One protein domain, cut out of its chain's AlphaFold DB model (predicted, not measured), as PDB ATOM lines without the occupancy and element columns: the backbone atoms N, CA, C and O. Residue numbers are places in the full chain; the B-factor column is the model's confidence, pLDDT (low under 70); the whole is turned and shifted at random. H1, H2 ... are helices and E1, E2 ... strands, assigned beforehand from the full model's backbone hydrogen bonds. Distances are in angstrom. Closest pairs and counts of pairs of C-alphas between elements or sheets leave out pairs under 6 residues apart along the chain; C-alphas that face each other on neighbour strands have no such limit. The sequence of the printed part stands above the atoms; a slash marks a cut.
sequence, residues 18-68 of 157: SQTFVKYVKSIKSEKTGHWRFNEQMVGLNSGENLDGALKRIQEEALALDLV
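Overview. This is residues 18 to 68 of the 157 residues of the protein "DUF4295 domain-containing protein" of Candidatus Marinimicrobia bacterium (UniProt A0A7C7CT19). A long two-stranded hairpin, E1 and E2, makes the longest axis, and helix H1 turns off near its open end, giving an L. Residues 59 to 68 stick out. The printed part has 51 residues with two named strands, antiparallel, then one named helix; the class is mixed. It is loose, with a radius of gyration of the C-alphas of 14.1 A, and spans 40 by 33 by 13 A.

Arrangement. E1, residues 20 to 29, and E2, residues 36 to 45, form an antiparallel hairpin, their directions 158 degrees apart. N 24 and O 41 are within hydrogen-bond range, 2.8 A. In H1, residues 51 to 64, every O i to N i+4 pair is within range. The closest C-alphas of E2 and H1, Leu 45 and Ala 54, are 6.1 A apart.

Along the chain. E1 begins at C-alpha 20 (121.134, 95.038, 20.427) and measures 29.1 A; E2 measures 26.7 A. H1, 19.9 A, ends at C-alpha 64 (129.816, 116.210, 29.210).

Size, cuts and confidence. The C-alphas farthest apart, Ser 18 and Lys 32, are 41.8 A apart. The printed part has no cut, and no printed residue is under 70 in pLDDT.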
ATOM      1  N   SER A  18     127.306  93.084  16.513       74.12
ATOM      2  CA  SER A  18     126.128  92.580  17.218       74.12
ATOM      3  C   SER A  18     125.740  93.578  18.307       74.12
ATOM      4  O   SER A  18     126.035  93.366  19.480       74.12
ATOM      5  N   GLN A  19     125.150  94.701  17.902       82.06
ATOM      6  CA  GLN A  19     124.550  95.649  18.833       82.06
ATOM      7  C   GLN A  19     123.058  95.343  18.939       82.06
ATOM      8  O   GLN A  19     122.375  95.219  17.918       82.06
ATOM      9  N   THR A  20     122.566  95.196  20.163       90.06
ATOM     10  CA  THR A  20     121.134  95.038  20.427       90.06
ATOM     11  C   THR A  20     120.521  96.424  20.531       90.06
ATOM     12  O   THR A  20     121.109  97.314  21.135       90.06
ATOM     13  N   PHE A  21     119.344  96.621  19.947       91.81
ATOM     14  CA  PHE A  21     118.598  97.868  20.074       91.81
ATOM     15  C   PHE A  21     117.303  97.599  20.819       91.81
ATOM     16  O   PHE A  21     116.633  96.599  20.559       91.81
ATOM     17  N   VAL A  22     116.959  98.492  21.737       93.38
ATOM     18  CA  VAL A  22     115.719  98.426  22.505       93.38
ATOM     19  C   VAL A  22     114.983  99.749  22.368       93.38
ATOM     20  O   VAL A  22     115.591 100.818  22.335       93.38
ATOM     21  N   LYS A  23     113.659  99.672  22.261       95.94
ATOM     22  CA  LYS A  23     112.787 100.841  22.199       95.94
ATOM     23  C   LYS A  23     112.514 101.333  23.620       95.94
ATOM     24  O   LYS A  23     111.822 100.665  24.381       95.94
ATOM     25  N   TYR A  24     113.074 102.482  23.975       95.06
ATOM     26  CA  TYR A  24     112.805 103.183  25.224       95.06
ATOM     27  C   TYR A  24     111.640 104.152  25.016       95.06
ATOM     28  O   TYR A  24     111.678 104.972  24.100       95.06
ATOM     29  N   VAL A  25     110.598 104.050  25.840       95.94
ATOM     30  CA  VAL A  25     109.409 104.905  25.753       95.94
ATOM     31  C   VAL A  25     109.263 105.678  27.057       95.94
ATOM     32  O   VAL A  25     109.021 105.086  28.106       95.94
ATOM     33  N   LYS A  26     109.400 107.004  26.989       94.44
ATOM     34  CA  LYS A  26     109.191 107.909  28.120       94.44
ATOM     35  C   LYS A  26     107.804 108.530  28.027       94.44
ATOM     36  O   LYS A  26     107.518 109.283  27.096       94.44
ATOM     37  N   SER A  27     106.946 108.219  28.989       95.69
ATOM     38  CA  SER A  27     105.642 108.858  29.135       95.69
ATOM     39  C   SER A  27     105.795 110.208  29.842       95.69
ATOM     40  O   SER A  27     106.488 110.334  30.850       95.69
ATOM     41  N   ILE A  28     105.176 111.244  29.286       94.62
ATOM     42  CA  ILE A  28     105.182 112.607  29.818       94.62
ATOM     43  C   ILE A  28     103.737 113.092  29.807       94.62
ATOM     44  O   ILE A  28     103.070 113.041  28.772       94.62
ATOM     45  N   LYS A  29     103.231 113.553  30.950       96.06
ATOM     46  CA  LYS A  29     101.902 114.161  31.012       96.06
ATOM     47  C   LYS A  29     101.970 115.558  30.397       96.06
ATOM     48  O   LYS A  29     102.804 116.365  30.787       96.06
ATOM     49  N   SER A  30     101.125 115.831  29.410       95.31
ATOM     50  CA  SER A  30     101.030 117.153  28.798       95.31
ATOM     51  C   SER A  30     100.442 118.138  29.802       95.31
ATOM     52  O   SER A  30      99.335 117.924  30.280       95.31
ATOM     53  N   GLU A  31     101.139 119.235  30.072       94.44
ATOM     54  CA  GLU A  31     100.625 120.303  30.942       94.44
ATOM     55  C   GLU A  31      99.448 121.038  30.291       94.44
ATOM     56  O   GLU A  31      98.455 121.324  30.947       94.44
ATOM     57  N   LYS A  32      99.511 121.248  28.969       94.56
ATOM     58  CA  LYS A  32      98.457 121.936  28.208       94.56
ATOM     59  C   LYS A  32      97.155 121.139  28.117       94.56
ATOM     60  O   LYS A  32      96.079 121.707  28.216       94.56
ATOM     61  N   THR A  33      97.249 119.839  27.835       94.56
ATOM     62  CA  THR A  33      96.066 119.013  27.523       94.56
ATOM     63  C   THR A  33      95.750 117.977  28.594       94.56
ATOM     64  O   THR A  33      94.745 117.291  28.480       94.56
ATOM     65  N   GLY A  34      96.619 117.774  29.586       95.31
ATOM     66  CA  GLY A  34      96.490 116.717  30.594       95.31
ATOM     67  C   GLY A  34      96.729 115.291  30.079       95.31
ATOM     68  O   GLY A  34      96.872 114.373  30.888       95.31
ATOM     69  N   HIS A  35      96.809 115.090  28.760       96.44
ATOM     70  CA  HIS A  35      96.964 113.781  28.130       96.44
ATOM     71  C   HIS A  35      98.410 113.281  28.194       96.44
ATOM     72  O   HIS A  35      99.364 114.060  28.118       96.44
ATOM     73  N   TRP A  36      98.585 111.964  28.275       97.06
ATOM     74  CA  TRP A  36      99.900 111.335  28.192       97.06
ATOM     75  C   TRP A  36     100.447 111.407  26.768       97.06
ATOM     76  O   TRP A  36      99.792 111.003  25.809       97.06
ATOM     77  N   ARG A  37     101.675 111.900  26.632       95.69
ATOM     78  CA  ARG A  37     102.454 111.818  25.399       95.69
ATOM     79  C   ARG A  37     103.612 110.864  25.615       95.69
ATOM     80  O   ARG A  37     104.261 110.887  26.657       95.69
ATOM     81  N   PHE A  38     103.871 110.038  24.616       96.44
ATOM     82  CA  PHE A  38     104.954 109.069  24.648       96.44
ATOM     83  C   PHE A  38     106.071 109.559  23.735       96.44
ATOM     84  O   PHE A  38     105.850 109.785  22.547       96.44
ATOM     85  N   ASN A  39     107.256 109.762  24.302       94.44
ATOM     86  CA  ASN A  39     108.469 110.030  23.545       94.44
ATOM     87  C   ASN A  39     109.243 108.717  23.398       94.44
ATOM     88  O   ASN A  39     109.624 108.106  24.397       94.44
ATOM     89  N   GLU A  40     109.428 108.263  22.162       95.00
ATOM     90  CA  GLU A  40     110.053 106.980  21.853       95.00
ATOM     91  C   GLU A  40     111.462 107.182  21.291       95.00
ATOM     92  O   GLU A  40     111.672 107.971  20.371       95.00
ATOM     93  N   GLN A  41     112.432 106.428  21.806       93.25
ATOM     94  CA  GLN A  41     113.822 106.470  21.360       93.25
ATOM     95  C   GLN A  41     114.383 105.052  21.209       93.25
ATOM     96  O   GLN A  41     114.133 104.172  22.029       93.25
ATOM     97  N   MET A  42     115.161 104.814  20.152       94.12
ATOM     98  CA  MET A  42     115.933 103.576  19.998       94.12
ATOM     99  C   MET A  42     117.257 103.717  20.747       94.12
ATOM    100  O   MET A  42     118.102 104.522  20.361       94.12
ATOM    101  N   VAL A  43     117.454 102.912  21.788       93.56
ATOM    102  CA  VAL A  43     118.693 102.876  22.568       93.56
ATOM    103  C   VAL A  43     119.493 101.643  22.169       93.56
ATOM    104  O   VAL A  43     119.000 100.515  22.221       93.56
ATOM    105  N   GLY A  44     120.734 101.863  21.735       92.62
ATOM    106  CA  GLY A  44     121.693 100.793  21.479       92.62
ATOM    107  C   GLY A  44     122.324 100.312  22.781       92.62
ATOM    108  O   GLY A  44     122.894 101.116  23.513       92.62
ATOM    109  N   LEU A  45     122.230  99.011  23.046       92.06
ATOM    110  CA  LEU A  45     122.890  98.340  24.160       92.06
ATOM    111  C   LEU A  45     124.256  97.816  23.729       92.06
ATOM    112  O   LEU A  45     124.368  97.119  22.710       92.06
ATOM    113  N   ASN A  46     125.277  98.083  24.542       89.19
ATOM    114  CA  ASN A  46     126.556  97.406  24.398       89.19
ATOM    115  C   ASN A  46     126.446  95.946  24.862       89.19
ATOM    116  O   ASN A  46     125.522  95.549  25.574       89.19
ATOM    117  N   SER A  47     127.380  95.104  24.422       84.81
ATOM    118  CA  SER A  47     127.359  93.675  24.743       84.81
ATOM    119  C   SER A  47     127.429  93.446  26.258       84.81
ATOM    120  O   SER A  47     128.449  93.732  26.876       84.81
ATOM    121  N   GLY A  48     126.350  92.908  26.836       85.38
ATOM    122  CA  GLY A  48     126.238  92.634  28.275       85.38
ATOM    123  C   GLY A  48     125.796  93.826  29.134       85.38
ATOM    124  O   GLY A  48     125.776  93.700  30.355       85.38
ATOM    125  N   GLU A  49     125.440  94.962  28.529       88.88
ATOM    126  CA  GLU A  49     124.939  96.147  29.233       88.88
ATOM    127  C   GLU A  49     123.407  96.114  29.386       88.88
ATOM    128  O   GLU A  49     122.686  95.672  28.490       88.88
ATOM    129  N   ASN A  50     122.905  96.610  30.521       92.25
ATOM    130  CA  ASN A  50     121.471  96.769  30.785       92.25
ATOM    131  C   ASN A  50     120.951  98.128  30.282       92.25
ATOM    132  O   ASN A  50     121.719  99.077  30.130       92.25
ATOM    133  N   LEU A  51     119.629  98.259  30.106       91.38
ATOM    134  CA  LEU A  51     118.989  99.509  29.660       91.38
ATOM    135  C   LEU A  51     119.347 100.709  30.533       91.38
ATOM    136  O   LEU A  51     119.711 101.754  30.005       91.38
ATOM    137  N   ASP A  52     119.316 100.541  31.853       92.62
ATOM    138  CA  ASP A  52     119.639 101.620  32.787       92.62
ATOM    139  C   ASP A  52     121.092 102.087  32.659       92.62
ATOM    140  O   ASP A  52     121.368 103.277  32.793       92.62
ATOM    141  N   GLY A  53     122.024 101.173  32.366       94.69
ATOM    142  CA  GLY A  53     123.420 101.523  32.088       94.69
ATOM    143  C   GLY A  53     123.535 102.377  30.828       94.69
ATOM    144  O   GLY A  53     124.123 103.458  30.857       94.69
ATOM    145  N   ALA A  54     122.853 101.958  29.760       92.62
ATOM    146  CA  ALA A  54     122.869 102.682  28.497       92.62
ATOM    147  C   ALA A  54     122.211 104.069  28.608       92.62
ATOM    148  O   ALA A  54     122.681 105.020  27.984       92.62
ATOM    149  N   LEU A  55     121.150 104.205  29.412       93.12
ATOM    150  CA  LEU A  55     120.511 105.494  29.690       93.12
ATOM    151  C   LEU A  55     121.424 106.423  30.495       93.12
ATOM    152  O   LEU A  55     121.500 107.607  30.171       93.12
ATOM    153  N   LYS A  56     122.150 105.899  31.492       94.00
ATOM    154  CA  LYS A  56     123.146 106.676  32.247       94.00
ATOM    155  C   LYS A  56     124.254 107.194  31.343       94.00
ATOM    156  O   LYS A  56     124.533 108.383  31.379       94.00
ATOM    157  N   ARG A  57     124.790 106.353  30.450       93.06
ATOM    158  CA  ARG A  57     125.779 106.781  29.451       93.06
ATOM    159  C   ARG A  57     125.264 107.957  28.614       93.06
ATOM    160  O   ARG A  57     125.980 108.927  28.426       93.06
ATOM    161  N   ILE A  58     124.023 107.889  28.130       89.62
ATOM    162  CA  ILE A  58     123.426 108.973  27.330       89.62
ATOM    163  C   ILE A  58     123.272 110.258  28.158       89.62
ATOM    164  O   ILE A  58     123.499 111.349  27.641       89.62
ATOM    165  N   GLN A  59     122.895 110.146  29.434       91.19
ATOM    166  CA  GLN A  59     122.794 111.298  30.336       91.19
ATOM    167  C   GLN A  59     124.165 111.919  30.622       91.19
ATOM    168  O   GLN A  59     124.317 113.130  30.526       91.19
ATOM    169  N   GLU A  60     125.169 111.098  30.925       90.69
ATOM    170  CA  GLU A  60     126.546 111.538  31.157       90.69
ATOM    171  C   GLU A  60     127.146 112.195  29.907       90.69
ATOM    172  O   GLU A  60     127.770 113.246  30.012       90.69
ATOM    173  N   GLU A  61     126.905 111.634  28.719       88.81
ATOM    174  CA  GLU A  61     127.306 112.231  27.439       88.81
ATOM    175  C   GLU A  61     126.635 113.591  27.209       88.81
ATOM    176  O   GLU A  61     127.292 114.518  26.741       88.81
ATOM    177  N   ALA A  62     125.356 113.743  27.564       88.19
ATOM    178  CA  ALA A  62     124.663 115.026  27.456       88.19
ATOM    179  C   ALA A  62     125.257 116.085  28.400       88.19
ATOM    180  O   ALA A  62     125.441 117.226  27.985       88.19
ATOM    181  N   LEU A  63     125.607 115.705  29.632       86.75
ATOM    182  CA  LEU A  63     126.249 116.600  30.603       86.75
ATOM    183  C   LEU A  63     127.690 116.950  30.205       86.75
ATOM    184  O   LEU A  63     128.117 118.089  30.361       86.75
ATOM    185  N   ALA A  64     128.441 115.992  29.657       84.19
ATOM    186  CA  ALA A  64     129.816 116.210  29.210       84.19
ATOM    187  C   ALA A  64     129.915 117.203  28.040       84.19
ATOM    188  O   ALA A  64     130.956 117.833  27.856       84.19
ATOM    189  N   LEU A  65     128.850 117.348  27.247       81.88
ATOM    190  CA  LEU A  65     128.779 118.326  26.160       81.88
ATOM    191  C   LEU A  65     128.466 119.755  26.637       81.88
ATOM    192  O   LEU A  65     128.695 120.686  25.870       81.88
ATOM    193  N   ASP A  66     127.977 119.934  27.867       83.25
ATOM    194  CA  ASP A  66     127.538 121.230  28.420       83.25
ATOM    195  C   ASP A  66     128.593 121.907  29.319       83.25
ATOM    196  O   ASP A  66     128.331 122.872  30.034       83.25
ATOM    197  N   LEU A  67     129.832 121.409  29.307       84.06
ATOM    198  CA  LEU A  67     130.943 122.048  30.009       84.06
ATOM    199  C   LEU A  67     131.378 123.306  29.243       84.06
ATOM    200  O   LEU A  67     132.089 123.224  28.238       84.06
ATOM    201  N   VAL A  68     130.965 124.476  29.734       78.94
ATOM    202  CA  VAL A  68     131.464 125.772  29.255       78.94
ATOM    203  C   VAL A  68     132.947 125.867  29.598       78.94
ATOM    204  O   VAL A  68     133.335 125.892  30.766       78.94
TER     205      VAL A  68